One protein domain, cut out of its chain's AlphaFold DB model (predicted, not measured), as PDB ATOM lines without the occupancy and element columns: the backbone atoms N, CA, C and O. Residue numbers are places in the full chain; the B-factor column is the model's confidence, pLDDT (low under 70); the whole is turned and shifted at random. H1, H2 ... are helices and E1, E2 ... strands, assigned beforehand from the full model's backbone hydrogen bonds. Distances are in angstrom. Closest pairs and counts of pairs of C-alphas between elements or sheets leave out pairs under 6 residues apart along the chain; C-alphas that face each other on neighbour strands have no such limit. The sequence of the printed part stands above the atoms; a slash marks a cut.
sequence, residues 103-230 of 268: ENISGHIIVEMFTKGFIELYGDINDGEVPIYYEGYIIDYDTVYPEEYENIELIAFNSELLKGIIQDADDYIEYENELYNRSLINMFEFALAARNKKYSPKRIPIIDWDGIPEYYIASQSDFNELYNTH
ATOM      1  N   GLU A 103     120.200 121.290 168.509       91.00
ATOM      2  CA  GLU A 103     121.104 121.085 167.377       91.00
ATOM      3  C   GLU A 103     121.822 122.393 167.053       91.00
ATOM      4  O   GLU A 103     123.040 122.399 166.893       91.00
ATOM      5  N   ASN A 104     121.089 123.511 167.092       93.06
ATOM      6  CA  ASN A 104     121.677 124.831 166.908       93.06
ATOM      7  C   ASN A 104     122.686 125.190 168.013       93.06
ATOM      8  O   ASN A 104     123.778 125.665 167.718       93.06
ATOM      9  N   ILE A 105     122.349 124.946 169.287       95.00
ATOM     10  CA  ILE A 105     123.268 125.205 170.411       95.00
ATOM     11  C   ILE A 105     124.548 124.375 170.266       95.00
ATOM     12  O   ILE A 105     125.643 124.916 170.376       95.00
ATOM     13  N   SER A 106     124.417 123.075 170.005       94.88
ATOM     14  CA  SER A 106     125.567 122.182 169.866       94.88
ATOM     15  C   SER A 106     126.438 122.549 168.668       94.88
ATOM     16  O   SER A 106     127.656 122.567 168.805       94.88
ATOM     17  N   GLY A 107     125.833 122.888 167.524       96.38
ATOM     18  CA  GLY A 107     126.569 123.348 166.347       96.38
ATOM     19  C   GLY A 107     127.391 124.604 166.639       96.38
ATOM     20  O   GLY A 107     128.577 124.639 166.327       96.38
ATOM     21  N   HIS A 108     126.814 125.593 167.329       97.31
ATOM     22  CA  HIS A 108     127.557 126.790 167.736       97.31
ATOM     23  C   HIS A 108     128.704 126.487 168.704       97.31
ATOM     24  O   HIS A 108     129.802 126.990 168.491       97.31
ATOM     25  N   ILE A 109     128.492 125.628 169.709       97.31
ATOM     26  CA  ILE A 109     129.569 125.197 170.615       97.31
ATOM     27  C   ILE A 109     130.721 124.573 169.817       97.31
ATOM     28  O   ILE A 109     131.879 124.885 170.064       97.31
ATOM     29  N   ILE A 110     130.419 123.721 168.835       97.56
ATOM     30  CA  ILE A 110     131.434 123.055 168.006       97.56
ATOM     31  C   ILE A 110     132.203 124.062 167.144       97.56
ATOM     32  O   ILE A 110     133.426 123.966 167.051       97.56
ATOM     33  N   VAL A 111     131.515 125.038 166.541       97.94
ATOM     34  CA  VAL A 111     132.163 126.119 165.779       97.94
ATOM     35  C   VAL A 111     133.075 126.947 166.684       97.94
ATOM     36  O   VAL A 111     134.209 127.232 166.303       97.94
ATOM     37  N   GLU A 112     132.633 127.297 167.893       97.00
ATOM     38  CA  GLU A 112     133.448 128.032 168.869       97.00
ATOM     39  C   GLU A 112     134.680 127.230 169.306       97.00
ATOM     40  O   GLU A 112     135.791 127.764 169.302       97.00
ATOM     41  N   MET A 113     134.505 125.942 169.622       97.38
ATOM     42  CA  MET A 113     135.606 125.032 169.956       97.38
ATOM     43  C   MET A 113     136.627 124.956 168.821       97.38
ATOM     44  O   MET A 113     137.825 125.115 169.060       97.38
ATOM     45  N   PHE A 114     136.153 124.760 167.585       97.44
ATOM     46  CA  PHE A 114     137.017 124.713 166.411       97.44
ATOM     47  C   PHE A 114     137.776 126.019 166.227       97.44
ATOM     48  O   PHE A 114     138.989 126.006 166.069       97.44
ATOM     49  N   THR A 115     137.064 127.145 166.272       95.19
ATOM     50  CA  THR A 115     137.637 128.476 166.054       95.19
ATOM     51  C   THR A 115     138.733 128.752 167.071       95.19
ATOM     52  O   THR A 115     139.842 129.113 166.690       95.19
ATOM     53  N   LYS A 116     138.465 128.500 168.356       95.69
ATOM     54  CA  LYS A 116     139.444 128.699 169.424       95.69
ATOM     55  C   LYS A 116     140.680 127.815 169.237       95.69
ATOM     56  O   LYS A 116     141.790 128.338 169.217       95.69
ATOM     57  N   GLY A 117     140.500 126.506 169.049       95.44
ATOM     58  CA  GLY A 117     141.632 125.593 168.871       95.44
ATOM     59  C   GLY A 117     142.414 125.862 167.583       95.44
ATOM     60  O   GLY A 117     143.636 125.748 167.563       95.44
ATOM     61  N   PHE A 118     141.732 126.274 166.511       93.38
ATOM     62  CA  PHE A 118     142.370 126.675 165.260       93.38
ATOM     63  C   PHE A 118     143.249 127.912 165.457       93.38
ATOM     64  O   PHE A 118     144.391 127.918 165.004       93.38
ATOM     65  N   ILE A 119     142.738 128.941 166.145       92.06
ATOM     66  CA  ILE A 119     143.490 130.168 166.443       92.06
ATOM     67  C   ILE A 119     144.717 129.852 167.301       92.06
ATOM     68  O   ILE A 119     145.798 130.375 167.042       92.06
ATOM     69  N   GLU A 120     144.580 128.979 168.297       92.00
ATOM     70  CA  GLU A 120     145.707 128.561 169.138       92.00
ATOM     71  C   GLU A 120     146.768 127.783 168.337       92.00
ATOM     72  O   GLU A 120     147.965 127.987 168.543       92.00
ATOM     73  N   LEU A 121     146.351 126.948 167.376       91.19
ATOM     74  CA  LEU A 121     147.258 126.129 166.568       91.19
ATOM     75  C   LEU A 121     147.946 126.902 165.435       91.19
ATOM     76  O   LEU A 121     149.135 126.700 165.188       91.19
ATOM     77  N   TYR A 122     147.207 127.746 164.713       88.12
ATOM     78  CA  TYR A 122     147.645 128.375 163.459       88.12
ATOM     79  C   TYR A 122     147.696 129.904 163.504       88.12
ATOM     80  O   TYR A 122     148.165 130.521 162.548       88.12
ATOM     81  N   GLY A 123     147.248 130.512 164.598       85.12
ATOM     82  CA  GLY A 123     147.048 131.949 164.693       85.12
ATOM     83  C   GLY A 123     145.684 132.389 164.167       85.12
ATOM     84  O   GLY A 123     144.969 131.654 163.484       85.12
ATOM     85  N   ASP A 124     145.327 133.618 164.522       83.88
ATOM     86  CA  ASP A 124     144.057 134.225 164.146       83.88
ATOM     87  C   ASP A 124     144.045 134.688 162.684       83.88
ATOM     88  O   ASP A 124     145.060 135.175 162.177       83.88
ATOM     89  N   ILE A 125     142.890 134.551 162.026       81.38
ATOM     90  CA  ILE A 125     142.663 135.031 160.660       81.38
ATOM     91  C   ILE A 125     141.770 136.265 160.733       81.38
ATOM     92  O   ILE A 125     140.553 136.153 160.870       81.38
ATOM     93  N   ASN A 126     142.365 137.445 160.583       71.69
ATOM     94  CA  ASN A 126     141.634 138.709 160.610       71.69
ATOM     95  C   ASN A 126     141.524 139.270 159.195       71.69
ATOM     96  O   ASN A 126     142.537 139.449 158.531       71.69
ATOM     97  N   ASP A 127     140.298 139.512 158.721       72.19
ATOM     98  CA  ASP A 127     140.016 140.082 157.392       72.19
ATOM     99  C   ASP A 127     140.716 139.361 156.220       72.19
ATOM    100  O   ASP A 127     141.061 139.960 155.201       72.19
ATOM    101  N   GLY A 128     140.894 138.041 156.343       73.25
ATOM    102  CA  GLY A 128     141.585 137.234 155.337       73.25
ATOM    103  C   GLY A 128     143.104 137.386 155.374       73.25
ATOM    104  O   GLY A 128     143.759 137.115 154.375       73.25
ATOM    105  N   GLU A 129     143.675 137.801 156.500       77.50
ATOM    106  CA  GLU A 129     145.117 137.888 156.713       77.50
ATOM    107  C   GLU A 129     145.537 137.052 157.926       77.50
ATOM    108  O   GLU A 129     144.836 137.003 158.939       77.50
ATOM    109  N   VAL A 130     146.695 136.394 157.829       78.12
ATOM    110  CA  VAL A 130     147.343 135.708 158.957       78.12
ATOM    111  C   VAL A 130     148.716 136.287 159.246       78.12
ATOM    112  O   VAL A 130     149.479 136.535 158.312       78.12
ATOM    113  N   PRO A 131     149.075 136.462 160.525       75.56
ATOM    114  CA  PRO A 131     150.411 136.896 160.898       75.56
ATOM    115  C   PRO A 131     151.457 135.808 160.610       75.56
ATOM    116  O   PRO A 131     151.284 134.638 160.952       75.56
ATOM    117  N   ILE A 132     152.583 136.218 160.032       76.38
ATOM    118  CA  ILE A 132     153.794 135.410 159.880       76.38
ATOM    119  C   ILE A 132     154.687 135.657 161.096       76.38
ATOM    120  O   ILE A 132     155.038 136.802 161.395       76.38
ATOM    121  N   TYR A 133     155.096 134.580 161.770       76.00
ATOM    122  CA  TYR A 133     155.940 134.642 162.963       76.00
ATOM    123  C   TYR A 133     157.394 134.237 162.687       76.00
ATOM    124  O   TYR A 133     157.662 133.282 161.959       76.00
ATOM    125  N   TYR A 134     158.337 134.918 163.345       75.94
ATOM    126  CA  TYR A 134     159.738 134.507 163.463       75.94
ATOM    127  C   TYR A 134     160.216 134.727 164.901       75.94
ATOM    128  O   TYR A 134     160.077 135.823 165.441       75.94
ATOM    129  N   GLU A 135     160.731 133.671 165.539       79.62
ATOM    130  CA  GLU A 135     161.160 133.679 166.952       79.62
ATOM    131  C   GLU A 135     160.106 134.261 167.924       79.62
ATOM    132  O   GLU A 135     160.436 134.926 168.903       79.62
ATOM    133  N   GLY A 136     158.817 134.017 167.652       72.88
ATOM    134  CA  GLY A 136     157.698 134.482 168.482       72.88
ATOM    135  C   GLY A 136     157.233 135.922 168.220       72.88
ATOM    136  O   GLY A 136     156.302 136.377 168.880       72.88
ATOM    137  N   TYR A 137     157.824 136.633 167.255       74.94
ATOM    138  CA  TYR A 137     157.408 137.981 166.856       74.94
ATOM    139  C   TYR A 137     156.697 137.972 165.501       74.94
ATOM    140  O   TYR A 137     157.122 137.259 164.592       74.94
ATOM    141  N   ILE A 138     155.645 138.788 165.355       80.25
ATOM    142  CA  ILE A 138     154.982 139.029 164.063       80.25
ATOM    143  C   ILE A 138     155.932 139.844 163.184       80.25
ATOM    144  O   ILE A 138     156.337 140.943 163.567       80.25
ATOM    145  N   ILE A 139     156.284 139.302 162.022       83.00
ATOM    146  CA  ILE A 139     157.203 139.935 161.069       83.00
ATOM    147  C   ILE A 139     156.525 140.376 159.769       83.00
ATOM    148  O   ILE A 139     157.062 141.257 159.102       83.00
ATOM    149  N   ASP A 140     155.376 139.792 159.416       80.56
ATOM    150  CA  ASP A 140     154.617 140.102 158.195       80.56
ATOM    151  C   ASP A 140     153.181 139.535 158.278       80.56
ATOM    152  O   ASP A 140     152.840 138.888 159.271       80.56
ATOM    153  N   TYR A 141     152.360 139.749 157.245       80.00
ATOM    154  CA  TYR A 141     151.021 139.169 157.086       80.00
ATOM    155  C   TYR A 141     150.868 138.496 155.713       80.00
ATOM    156  O   TYR A 141     151.329 139.026 154.706       80.00
ATOM    157  N   ASP A 142     150.197 137.343 155.662       77.44
ATOM    158  CA  ASP A 142     149.854 136.648 154.413       77.44
ATOM    159  C   ASP A 142     148.344 136.674 154.169       77.44
ATOM    160  O   ASP A 142     147.560 136.448 155.093       77.44
ATOM    161  N   THR A 143     147.925 136.906 152.924       78.25
ATOM    162  CA  THR A 143     146.505 136.871 152.552       78.25
ATOM    163  C   THR A 143     146.045 135.424 152.394       78.25
ATOM    164  O   THR A 143     146.550 134.674 151.558       78.25
ATOM    165  N   VAL A 144     145.025 135.034 153.148       78.56
ATOM    166  CA  VAL A 144     144.473 133.682 153.187       78.56
ATOM    167  C   VAL A 144     142.951 133.684 153.086       78.56
ATOM    168  O   VAL A 144     142.259 134.558 153.599       78.56
ATOM    169  N   TYR A 145     142.417 132.637 152.464       81.44
ATOM    170  CA  TYR A 145     140.987 132.351 152.489       81.44
ATOM    171  C   TYR A 145     140.689 131.446 153.697       81.44
ATOM    172  O   TYR A 145     141.252 130.350 153.758       81.44
ATOM    173  N   PRO A 146     139.847 131.865 154.663       82.44
ATOM    174  CA  PRO A 146     139.531 131.088 155.866       82.44
ATOM    175  C   PRO A 146     138.499 129.981 155.586       82.44
ATOM    176  O   PRO A 146     137.494 129.854 156.281       82.44
ATOM    177  N   GLU A 147     138.737 129.165 154.557       90.00
ATOM    178  CA  GLU A 147     137.806 128.109 154.127       90.00
ATOM    179  C   GLU A 147     137.550 127.079 155.241       90.00
ATOM    180  O   GLU A 147     136.511 126.429 155.264       90.00
ATOM    181  N   GLU A 148     138.475 126.937 156.195       92.06
ATOM    182  CA  GLU A 148     138.290 126.095 157.377       92.06
ATOM    183  C   GLU A 148     137.106 126.539 158.252       92.06
ATOM    184  O   GLU A 148     136.364 125.686 158.742       92.06
ATOM    185  N   TYR A 149     136.897 127.851 158.410       92.12
ATOM    186  CA  TYR A 149     135.771 128.394 159.174       92.12
ATOM    187  C   TYR A 149     134.442 128.191 158.440       92.12
ATOM    188  O   TYR A 149     133.467 127.744 159.037       92.12
ATOM    189  N   GLU A 150     134.419 128.397 157.123       92.06
ATOM    190  CA  GLU A 150     133.230 128.110 156.310       92.06
ATOM    191  C   GLU A 150     132.876 126.612 156.339       92.06
ATOM    192  O   GLU A 150     131.712 126.224 156.464       92.06
ATOM    193  N   ASN A 151     133.889 125.743 156.267       95.06
ATOM    194  CA  ASN A 151     133.683 124.300 156.280       95.06
ATOM    195  C   ASN A 151     133.189 123.788 157.638       95.06
ATOM    196  O   ASN A 151     132.349 122.882 157.658       95.06
ATOM    197  N   ILE A 152     133.681 124.332 158.762       96.94
ATOM    198  CA  ILE A 152     133.153 123.930 160.072       96.94
ATOM    199  C   ILE A 152     131.710 124.401 160.243       96.94
ATOM    200  O   ILE A 152     130.876 123.616 160.688       96.94
ATOM    201  N   GLU A 153     131.376 125.621 159.812       95.56
ATOM    202  CA  GLU A 153     129.998 126.122 159.838       95.56
ATOM    203  C   GLU A 153     129.057 125.257 158.989       95.56
ATOM    204  O   GLU A 153     127.908 125.038 159.367       95.56
ATOM    205  N   LEU A 154     129.539 124.698 157.875       94.94
ATOM    206  CA  LEU A 154     128.763 123.779 157.043       94.94
ATOM    207  C   LEU A 154     128.455 122.451 157.761       94.94
ATOM    208  O   LEU A 154     127.338 121.935 157.662       94.94
ATOM    209  N   ILE A 155     129.447 121.858 158.433       97.19
ATOM    210  CA  ILE A 155     129.349 120.484 158.955       97.19
ATOM    211  C   ILE A 155     128.882 120.413 160.415       97.19
ATOM    212  O   ILE A 155     128.288 119.406 160.808       97.19
ATOM    213  N   ALA A 156     129.081 121.471 161.210       96.56
ATOM    214  CA  ALA A 156     128.766 121.494 162.642       96.56
ATOM    215  C   ALA A 156     127.273 121.286 162.946       96.56
ATOM    216  O   ALA A 156     126.918 120.806 164.019       96.56
ATOM    217  N   PHE A 157     126.392 121.584 161.988       94.81
ATOM    218  CA  PHE A 157     124.941 121.404 162.115       94.81
ATOM    219  C   PHE A 157     124.434 120.088 161.500       94.81
ATOM    220  O   PHE A 157     123.229 119.888 161.331       94.81
ATOM    221  N   ASN A 158     125.330 119.159 161.150       94.81
ATOM    222  CA  ASN A 158     124.936 117.855 160.633       94.81
ATOM    223  C   ASN A 158     124.247 117.012 161.723       94.81
ATOM    224  O   ASN A 158     124.872 116.592 162.695       94.81
ATOM    225  N   SER A 159     122.959 116.707 161.528       89.44
ATOM    226  CA  SER A 159     122.142 116.010 162.534       89.44
ATOM    227  C   SER A 159     122.623 114.600 162.910       89.44
ATOM    228  O   SER A 159     122.306 114.131 164.001       89.44
ATOM    229  N   GLU A 160     123.336 113.889 162.030       89.75
ATOM    230  CA  GLU A 160     123.846 112.542 162.327       89.75
ATOM    231  C   GLU A 160     125.079 112.626 163.220       89.75
ATOM    232  O   GLU A 160     125.119 111.993 164.272       89.75
ATOM    233  N   LEU A 161     126.029 113.489 162.858       92.62
ATOM    234  CA  LEU A 161     127.231 113.723 163.653       92.62
ATOM    235  C   LEU A 161     126.886 114.350 165.013       92.62
ATOM    236  O   LEU A 161     127.393 113.911 166.039       92.62
ATOM    237  N   LEU A 162     125.944 115.299 165.060       91.69
ATOM    238  CA  LEU A 162     125.457 115.866 166.322       91.69
ATOM    239  C   LEU A 162     124.830 114.812 167.241       91.69
ATOM    240  O   LEU A 162     125.000 114.879 168.457       91.69
ATOM    241  N   LYS A 163     124.121 113.815 166.695       88.25
ATOM    242  CA  LYS A 163     123.618 112.691 167.503       88.25
ATOM    243  C   LYS A 163     124.769 111.861 168.063       88.25
ATOM    244  O   LYS A 163     124.714 111.543 169.248       88.25
ATOM    245  N   GLY A 164     125.801 111.597 167.263       87.62
ATOM    246  CA  GLY A 164     127.009 110.905 167.717       87.62
ATOM    247  C   GLY A 164     127.747 111.642 168.842       87.62
ATOM    248  O   GLY A 164     128.307 111.019 169.736       87.62
ATOM    249  N   ILE A 165     127.685 112.975 168.861       89.88
ATOM    250  CA  ILE A 165     128.271 113.785 169.939       89.88
ATOM    251  C   ILE A 165     127.375 113.787 171.191       89.88
ATOM    252  O   ILE A 165     127.852 113.611 172.307       89.88
ATOM    253  N   ILE A 166     126.065 114.001 171.029       87.50
ATOM    254  CA  ILE A 166     125.146 114.276 172.152       87.50
ATOM    255  C   ILE A 166     124.606 112.996 172.807       87.50
ATOM    256  O   ILE A 166     124.228 113.014 173.980       87.50
ATOM    257  N   GLN A 167     124.453 111.913 172.042       79.06
ATOM    258  CA  GLN A 167     123.700 110.720 172.452       79.06
ATOM    259  C   GLN A 167     124.572 109.474 172.557       79.06
ATOM    260  O   GLN A 167     124.319 108.653 173.439       79.06
ATOM    261  N   ASP A 168     125.583 109.344 171.701       73.00
ATOM    262  CA  ASP A 168     126.430 108.155 171.642       73.00
ATOM    263  C   ASP A 168     127.675 108.356 172.511       73.00
ATOM    264  O   ASP A 168     128.803 108.468 172.038       73.00
ATOM    265  N   ALA A 169     127.444 108.390 173.826       61.22
ATOM    266  CA  ALA A 169     128.455 108.652 174.848       61.22
ATOM    267  C   ALA A 169     129.567 107.593 174.948       61.22
ATOM    268  O   ALA A 169     130.374 107.719 175.859       61.22
ATOM    269  N   ASP A 170     129.604 106.598 174.056       68.56
ATOM    270  CA  ASP A 170     130.595 105.516 173.995       68.56
ATOM    271  C   ASP A 170     131.355 105.472 172.646       68.56
ATOM    272  O   ASP A 170     132.246 104.637 172.478       68.56
ATOM    273  N   ASP A 171     131.039 106.345 171.675       83.88
ATOM    274  CA  ASP A 171     131.756 106.396 170.389       83.88
ATOM    275  C   ASP A 171     132.981 107.316 170.468       83.88
ATOM    276  O   ASP A 171     132.982 108.473 170.029       83.88
ATOM    277  N   TYR A 172     134.044 106.766 171.053       89.44
ATOM    278  CA  TYR A 172     135.341 107.419 171.135       89.44
ATOM    279  C   TYR A 172     136.369 106.797 170.194       89.44
ATOM    280  O   TYR A 172     136.298 105.631 169.791       89.44
ATOM    281  N   ILE A 173     137.366 107.606 169.867       92.62
ATOM    282  CA  ILE A 173     138.613 107.187 169.250       92.62
ATOM    283  C   ILE A 173     139.763 107.527 170.200       92.62
ATOM    284  O   ILE A 173     139.765 108.586 170.824       92.62
ATOM    285  N   GLU A 174     140.708 106.601 170.337       93.62
ATOM    286  CA  GLU A 174     141.912 106.805 171.140       93.62
ATOM    287  C   GLU A 174     143.029 107.381 170.266       93.62
ATOM    288  O   GLU A 174     143.321 106.847 169.192       93.62
ATOM    289  N   TYR A 175     143.659 108.452 170.739       93.00
ATOM    290  CA  TYR A 175     144.843 109.057 170.139       93.00
ATOM    291  C   TYR A 175     145.796 109.476 171.259       93.00
ATOM    292  O   TYR A 175     145.382 110.142 172.200       93.00
ATOM    293  N   GLU A 176     147.052 109.025 171.198       90.94
ATOM    294  CA  GLU A 176     148.091 109.333 172.201       90.94
ATOM    295  C   GLU A 176     147.685 109.072 173.674       90.94
ATOM    296  O   GLU A 176     148.159 109.732 174.596       90.94
ATOM    297  N   ASN A 177     146.893 108.017 173.914       90.06
ATOM    298  CA  ASN A 177     146.315 107.620 175.214       90.06
ATOM    299  C   ASN A 177     145.202 108.541 175.753       90.06
ATOM    300  O   ASN A 177     144.815 108.420 176.917       90.06
ATOM    301  N   GLU A 178     144.661 109.429 174.923       89.94
ATOM    302  CA  GLU A 178     143.480 110.236 175.228       89.94
ATOM    303  C   GLU A 178     142.279 109.791 174.385       89.94
ATOM    304  O   GLU A 178     142.425 109.278 173.272       89.94
ATOM    305  N   LEU A 179     141.072 109.964 174.931       91.56
ATOM    306  CA  LEU A 179     139.819 109.584 174.280       91.56
ATOM    307  C   LEU A 179     139.108 110.814 173.727       91.56
ATOM    308  O   LEU A 179     138.825 111.761 174.457       91.56
ATOM    309  N   TYR A 180     138.737 110.747 172.454       92.19
ATOM    310  CA  TYR A 180     138.083 111.834 171.734       92.19
ATOM    311  C   TYR A 180     136.766 111.372 171.137       92.19
ATOM    312  O   TYR A 180     136.670 110.249 170.645       92.19
ATOM    313  N   ASN A 181     135.737 112.221 171.157       92.50
ATOM    314  CA  ASN A 181     134.473 111.882 170.509       92.50
ATOM    315  C   ASN A 181     134.693 111.765 168.992       92.50
ATOM    316  O   ASN A 181     135.119 112.724 168.344       92.50
ATOM    317  N   ARG A 182     134.381 110.600 168.412       94.19
ATOM    318  CA  ARG A 182     134.655 110.320 166.994       94.19
ATOM    319  C   ARG A 182     133.947 111.300 166.063       94.19
ATOM    320  O   ARG A 182     134.529 111.754 165.082       94.19
ATOM    321  N   SER A 183     132.691 111.626 166.356       95.12
ATOM    322  CA  SER A 183     131.895 112.522 165.513       95.12
ATOM    323  C   SER A 183     132.438 113.951 165.527       95.12
ATOM    324  O   SER A 183     132.460 114.590 164.478       95.12
ATOM    325  N   LEU A 184     132.946 114.416 166.672       95.44
ATOM    326  CA  LEU A 184     133.629 115.707 166.778       95.44
ATOM    327  C   LEU A 184     134.915 115.731 165.937       95.44
ATOM    328  O   LEU A 184     135.105 116.642 165.134       95.44
ATOM    329  N   ILE A 185     135.750 114.691 166.053       96.31
ATOM    330  CA  ILE A 185     136.976 114.564 165.250       96.31
ATOM    331  C   ILE A 185     136.657 114.557 163.753       96.31
ATOM    332  O   ILE A 185     137.295 115.278 162.992       96.31
ATOM    333  N   ASN A 186     135.626 113.824 163.324       96.06
ATOM    334  CA  ASN A 186     135.210 113.795 161.920       96.06
ATOM    335  C   ASN A 186     134.798 115.182 161.394       96.06
ATOM    336  O   ASN A 186     135.061 115.501 160.233       96.06
ATOM    337  N   MET A 187     134.144 116.008 162.220       97.44
ATOM    338  CA  MET A 187     133.789 117.381 161.843       97.44
ATOM    339  C   MET A 187     135.036 118.255 161.675       97.44
ATOM    340  O   MET A 187     135.132 119.006 160.704       97.44
ATOM    341  N   PHE A 188     136.004 118.139 162.585       97.50
ATOM    342  CA  PHE A 188     137.248 118.904 162.507       97.50
ATOM    343  C   PHE A 188     138.114 118.455 161.327       97.50
ATOM    344  O   PHE A 188     138.627 119.303 160.599       97.50
ATOM    345  N   GLU A 189     138.184 117.148 161.058       96.38
ATOM    346  CA  GLU A 189     138.858 116.610 159.871       96.38
ATOM    347  C   GLU A 189     138.212 117.152 158.601       96.38
ATOM    348  O   GLU A 189     138.895 117.604 157.685       96.38
ATOM    349  N   PHE A 190     136.877 117.155 158.540       96.62
ATOM    350  CA  PHE A 190     136.160 117.721 157.408       96.62
ATOM    351  C   PHE A 190     136.530 119.194 157.193       96.62
ATOM    352  O   PHE A 190     136.820 119.584 156.061       96.62
ATOM    353  N   ALA A 191     136.565 120.000 158.253       95.50
ATOM    354  CA  ALA A 191     136.923 121.410 158.151       95.50
ATOM    355  C   ALA A 191     138.364 121.628 157.653       95.50
ATOM    356  O   ALA A 191     138.630 122.525 156.849       95.50
ATOM    357  N   LEU A 192     139.293 120.771 158.086       92.75
ATOM    358  CA  LEU A 192     140.724 120.897 157.815       92.75
ATOM    359  C   LEU A 192     141.198 120.184 156.541       92.75
ATOM    360  O   LEU A 192     142.279 120.508 156.035       92.75
ATOM    361  N   ALA A 193     140.427 119.252 155.984       91.25
ATOM    362  CA  ALA A 193     140.866 118.427 154.865       91.25
ATOM    363  C   ALA A 193     141.083 119.237 153.576       91.25
ATOM    364  O   ALA A 193     140.201 119.953 153.107       91.25
ATOM    365  N   ALA A 194     142.228 119.032 152.913       88.06
ATOM    366  CA  ALA A 194     142.582 119.732 151.670       88.06
ATOM    367  C   ALA A 194     141.556 119.540 150.536       88.06
ATOM    368  O   ALA A 194     141.353 120.435 149.727       88.06
ATOM    369  N   ARG A 195     140.871 118.387 150.497       89.06
ATOM    370  CA  ARG A 195     139.807 118.085 149.518       89.06
ATOM    371  C   ARG A 195     138.597 119.027 149.610       89.06
ATOM    372  O   ARG A 195     137.862 119.137 148.636       89.06
ATOM    373  N   ASN A 196     138.403 119.672 150.760       88.12
ATOM    374  CA  ASN A 196     137.302 120.596 151.026       88.12
ATOM    375  C   ASN A 196     137.730 122.066 150.873       88.12
ATOM    376  O   ASN A 196     136.959 122.963 151.196       88.12
ATOM    377  N   LYS A 197     138.954 122.324 150.394       87.12
ATOM    378  CA  LYS A 197     139.511 123.667 150.219       87.12
ATOM    379  C   LYS A 197     139.777 123.924 148.741       87.12
ATOM    380  O   LYS A 197     140.279 123.051 148.030       87.12
ATOM    381  N   LYS A 198     139.436 125.117 148.266       82.06
ATOM    382  CA  LYS A 198     139.602 125.543 146.874       82.06
ATOM    383  C   LYS A 198     140.880 126.348 146.666       82.06
ATOM    384  O   LYS A 198     141.486 126.244 145.601       82.06
ATOM    385  N   TYR A 199     141.271 127.145 147.654       75.06
ATOM    386  CA  TYR A 199     142.389 128.084 147.570       75.06
ATOM    387  C   TYR A 199     143.494 127.788 148.589       75.06
ATOM    388  O   TYR A 199     144.633 128.198 148.375       75.06
ATOM    389  N   SER A 200     143.158 127.114 149.694       64.88
ATOM    390  CA  SER A 200     143.948 127.192 150.924       64.88
ATOM    391  C   SER A 200     145.381 126.616 150.829       64.88
ATOM    392  O   SER A 200     145.565 125.457 150.431       64.88
ATOM    393  N   PRO A 201     146.411 127.396 151.216       62.31
ATOM    394  CA  PRO A 201     147.792 126.937 151.321       62.31
ATOM    395  C   PRO A 201     147.989 125.986 152.513       62.31
ATOM    396  O   PRO A 201     147.178 125.901 153.436       62.31
ATOM    397  N   LYS A 202     149.105 125.248 152.516       70.25
ATOM    398  CA  LYS A 202     149.479 124.387 153.647       70.25
ATOM    399  C   LYS A 202     149.756 125.261 154.880       70.25
ATOM    400  O   LYS A 202     150.733 126.002 154.886       70.25
ATOM    401  N   ARG A 203     148.915 125.155 155.914       77.62
ATOM    402  CA  ARG A 203     149.107 125.838 157.205       77.62
ATOM    403  C   ARG A 203     150.306 125.242 157.949       77.62
ATOM    404  O   ARG A 203     150.514 124.027 157.917       77.62
ATOM    405  N   ILE A 204     151.072 126.096 158.623       80.88
ATOM    406  CA  ILE A 204     152.168 125.698 159.512       80.88
ATOM    407  C   ILE A 204     151.729 126.049 160.937       80.88
ATOM    408  O   ILE A 204     151.381 127.209 161.160       80.88
ATOM    409  N   PRO A 205     151.692 125.085 161.875       86.94
ATOM    410  CA  PRO A 205     151.423 125.378 163.278       86.94
ATOM    411  C   PRO A 205     152.375 126.446 163.830       86.94
ATOM    412  O   PRO A 205     153.571 126.418 163.536       86.94
ATOM    413  N   ILE A 206     151.854 127.376 164.632       87.62
ATOM    414  CA  ILE A 206     152.658 128.407 165.315       87.62
ATOM    415  C   ILE A 206     153.184 127.936 166.679       87.62
ATOM    416  O   ILE A 206     153.980 128.626 167.315       87.62
ATOM    417  N   ILE A 207     152.746 126.756 167.115       86.06
ATOM    418  CA  ILE A 207     153.181 126.065 168.329       86.06
ATOM    419  C   ILE A 207     153.973 124.801 167.983       86.06
ATOM    420  O   ILE A 207     153.888 124.285 166.868       86.06
ATOM    421  N   ASP A 208     154.711 124.280 168.963       86.44
ATOM    422  CA  ASP A 208     155.407 122.995 168.857       86.44
ATOM    423  C   ASP A 208     154.405 121.840 169.018       86.44
ATOM    424  O   ASP A 208     154.156 121.353 170.121       86.44
ATOM    425  N   TRP A 209     153.758 121.478 167.910       86.25
ATOM    426  CA  TRP A 209     152.819 120.362 167.814       86.25
ATOM    427  C   TRP A 209     153.148 119.512 166.585       86.25
ATOM    428  O   TRP A 209     153.086 119.990 165.449       86.25
ATOM    429  N   ASP A 210     153.489 118.245 166.810       83.94
ATOM    430  CA  ASP A 210     153.841 117.262 165.779       83.94
ATOM    431  C   ASP A 210     152.706 116.269 165.465       83.94
ATOM    432  O   ASP A 210     152.811 115.490 164.510       83.94
ATOM    433  N   GLY A 211     151.609 116.330 166.222       89.69
ATOM    434  CA  GLY A 211     150.437 115.477 166.065       89.69
ATOM    435  C   GLY A 211     149.443 115.923 164.986       89.69
ATOM    436  O   GLY A 211     149.616 116.907 164.260       89.69
ATOM    437  N   ILE A 212     148.332 115.193 164.904       93.81
ATOM    438  CA  ILE A 212     147.238 115.474 163.966       93.81
ATOM    439  C   ILE A 212     146.415 116.698 164.461       93.81
ATOM    440  O   ILE A 212     145.955 116.683 165.605       93.81
ATOM    441  N   PRO A 213     146.217 117.761 163.648       94.44
ATOM    442  CA  PRO A 213     145.580 119.021 164.069       94.44
ATOM    443  C   PRO A 213     144.185 118.888 164.690       94.44
ATOM    444  O   PRO A 213     143.850 119.592 165.637       94.44
ATOM    445  N   GLU A 214     143.368 117.979 164.172       95.81
ATOM    446  CA  GLU A 214     142.002 117.713 164.615       95.81
ATOM    447  C   GLU A 214     141.953 117.346 166.103       95.81
ATOM    448  O   GLU A 214     141.074 117.803 166.833       95.81
ATOM    449  N   TYR A 215     142.924 116.551 166.556       96.06
ATOM    450  CA  TYR A 215     143.029 116.109 167.944       96.06
ATOM    451  C   TYR A 215     143.525 117.232 168.848       96.06
ATOM    452  O   TYR A 215     142.998 117.398 169.944       96.06
ATOM    453  N   TYR A 216     144.456 118.061 168.363       95.31
ATOM    454  CA  TYR A 216     144.864 119.266 169.085       95.31
ATOM    455  C   TYR A 216     143.679 120.200 169.332       95.31
ATOM    456  O   TYR A 216     143.447 120.624 170.459       95.31
ATOM    457  N   ILE A 217     142.900 120.504 168.289       96.00
ATOM    458  CA  ILE A 217     141.734 121.388 168.407       96.00
ATOM    459  C   ILE A 217     140.709 120.789 169.379       96.00
ATOM    460  O   ILE A 217     140.165 121.502 170.221       96.00
ATOM    461  N   ALA A 218     140.471 119.477 169.301       95.12
ATOM    462  CA  ALA A 218     139.546 118.788 170.196       95.12
ATOM    463  C   ALA A 218     140.022 118.721 171.655       95.12
ATOM    464  O   ALA A 218     139.175 118.658 172.541       95.12
ATOM    465  N   SER A 219     141.329 118.765 171.927       93.38
ATOM    466  CA  SER A 219     141.855 118.745 173.299       93.38
ATOM    467  C   SER A 219     141.786 120.104 174.003       93.38
ATOM    468  O   SER A 219     141.829 120.156 175.231       93.38
ATOM    469  N   GLN A 220     141.606 121.210 173.266       93.44
ATOM    470  CA  GLN A 220     141.575 122.555 173.860       93.44
ATOM    471  C   GLN A 220     140.307 122.850 174.670       93.44
ATOM    472  O   GLN A 220     140.246 123.854 175.393       93.44
ATOM    473  N   SER A 221     139.240 122.063 174.519       90.62
ATOM    474  CA  SER A 221     137.966 122.288 175.211       90.62
ATOM    475  C   SER A 221     137.134 121.012 175.308       90.62
ATOM    476  O   SER A 221     137.076 120.226 174.368       90.62
ATOM    477  N   ASP A 222     136.422 120.840 176.423       91.38
ATOM    478  CA  ASP A 222     135.487 119.728 176.601       91.38
ATOM    479  C   ASP A 222     134.080 120.126 176.123       91.38
ATOM    480  O   ASP A 222     133.395 120.952 176.739       91.38
ATOM    481  N   PHE A 223     133.619 119.499 175.035       93.25
ATOM    482  CA  PHE A 223     132.261 119.684 174.522       93.25
ATOM    483  C   PHE A 223     131.203 119.407 175.596       93.25
ATOM    484  O   PHE A 223     130.228 120.152 175.711       93.25
ATOM    485  N   ASN A 224     131.370 118.348 176.391       91.06
ATOM    486  CA  ASN A 224     130.390 117.966 177.400       91.06
ATOM    487  C   ASN A 224     130.286 119.028 178.487       91.06
ATOM    488  O   ASN A 224     129.177 119.331 178.931       91.06
ATOM    489  N   GLU A 225     131.405 119.606 178.914       93.12
ATOM    490  CA  GLU A 225     131.404 120.697 179.887       93.12
ATOM    491  C   GLU A 225     130.656 121.917 179.337       93.12
ATOM    492  O   GLU A 225     129.693 122.383 179.960       93.12
ATOM    493  N   LEU A 226     131.024 122.384 178.141       94.94
ATOM    494  CA  LEU A 226     130.400 123.542 177.490       94.94
ATOM    495  C   LEU A 226     128.899 123.320 177.266       94.94
ATOM    496  O   LEU A 226     128.067 124.158 177.619       94.94
ATOM    497  N   TYR A 227     128.524 122.146 176.765       93.75
ATOM    498  CA  TYR A 227     127.135 121.775 176.528       93.75
ATOM    499  C   TYR A 227     126.322 121.687 177.823       93.75
ATOM    500  O   TYR A 227     125.191 122.174 177.901       93.75
ATOM    501  N   ASN A 228     126.879 121.073 178.870       92.19
ATOM    502  CA  ASN A 228     126.161 120.863 180.123       92.19
ATOM    503  C   ASN A 228     126.002 122.136 180.951       92.19
ATOM    504  O   ASN A 228     125.030 122.234 181.709       92.19
ATOM    505  N   THR A 229     126.923 123.086 180.798       95.44
ATOM    506  CA  THR A 229     126.897 124.386 181.476       95.44
ATOM    507  C   THR A 229     126.139 125.457 180.685       95.44
ATOM    508  O   THR A 229     125.756 126.478 181.261       95.44
ATOM    509  N   HIS A 230     125.822 125.215 179.407       96.19
ATOM    510  CA  HIS A 230     125.050 126.145 178.588       96.19
ATOM    511  C   HIS A 230     123.658 126.420 179.193       96.19
ATOM    512  O   HIS A 230     122.837 125.519 179.402       96.19
TER     513      HIS A 230
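Overview. This is residues 103 to 230 of the 268 residues of an uncharacterized protein of Paenibacillus sp. JNUCC-31 (UniProt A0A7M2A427). One long helix, H1, runs lengthwise through an elongated body, with the shorter helices gathered about it and a strand hairpin, E1 and E2, at one end of the long axis. H2 runs side by side with H1, H5 crosses H1 in its second half, H3 and H6 pack on its first half, H4 sits among H2, H3 and H5, and a smaller hairpin, E3 and E4, lies beside H4 and H5. The printed part has 128 residues, with six named helices and four named strands in the order H1 E1 E2 H2 H3 E3 E4 H4 H5 H6; each sheet is one antiparallel pair, E1 - E2 and E3 - E4. The class is mixed, helices and strands. The whole is compact, with a radius of gyration of the C-alphas of 15.0 A, and spans 45 by 29 by 29 A.

Arrangement. H1, residues 103 to 122, is the hub, touching four other helices. The hairpin of E1, residues 129 to 134, and E2, residues 137 to 143, has N 130 and O 142 within hydrogen-bond range at 2.9 A, and N 132 and O 140 at 2.8 A. H2, residues 147 to 155, touches residues 107 to 115 of H1 at a shallow tilt of 23 degrees, opposite ways; the closest C-alphas, of Val 111 and Ile 152, are 6.2 A apart. H3, residues 159 to 166, touches residues 103 to 107 of H1, about perpendicular at 77 degrees, with the C-alphas of Glu 103 and Leu 162 closest at 6.9 A. In the hairpin of E3, residues 172 to 175, and E4, residues 178 to 181, N 173 and O 180 are within hydrogen-bond range at 2.8 A. H4, residues 182 to 192, touches H2, with the C-alphas of Asn 151 and Ala 191 closest at 4.7 A; their tilt of 35.3 degrees is only just steep. H4 also touches H3, where the C-alphas of Leu 161 and Ser 183 are closest at 5.2 A, but it is close to H1, not clearly touching, at 7.0 A between the C-alphas of Phe 114 and Phe 188. H5, residues 213 to 219, forms a helical hairpin with H4 and touches residues 113 to 121 of H1 at a steep tilt of 64 degrees, with the C-alphas of Gly 117 and Ile 217 closest at 4.2 A. H6, residues 223 to 229, touches residues 106 to 113 of H1 at a steep tilt of 56 degrees; the closest C-alphas, of Ser 106 and Tyr 227, are 6.9 A apart. The helix packing is mostly crossed, with one of seven touching pairs at a shallow tilt. In all six helices every O i to N i+4 pair is within hydrogen-bond range.

Along the chain. H1 begins at C-alpha 103, (121.104, 121.085, 167.377), and is 27.8 A long. E1 measures 16.5 A and E2 18.0 A, ending at C-alpha 143, (146.505, 136.871, 152.552). H2 is 12.4 A and H3 10.2 A long. E3 measures 9.7 A, E4 10.3 A and H4 15.3 A. H5 and H6 are each 10.0 A long, and H6 ends at C-alpha 229, (126.897, 124.386, 181.476).

Size, cuts and confidence. The C-alphas farthest apart, of Ile 139 and Gln 167, are 45.9 A apart. The printed part has no cut. The link from H4 to H5, residues 193 to 212, is long. Mean pLDDT of the printed part is 88.3; residues 169 to 170 and 200 to 201 are under 70.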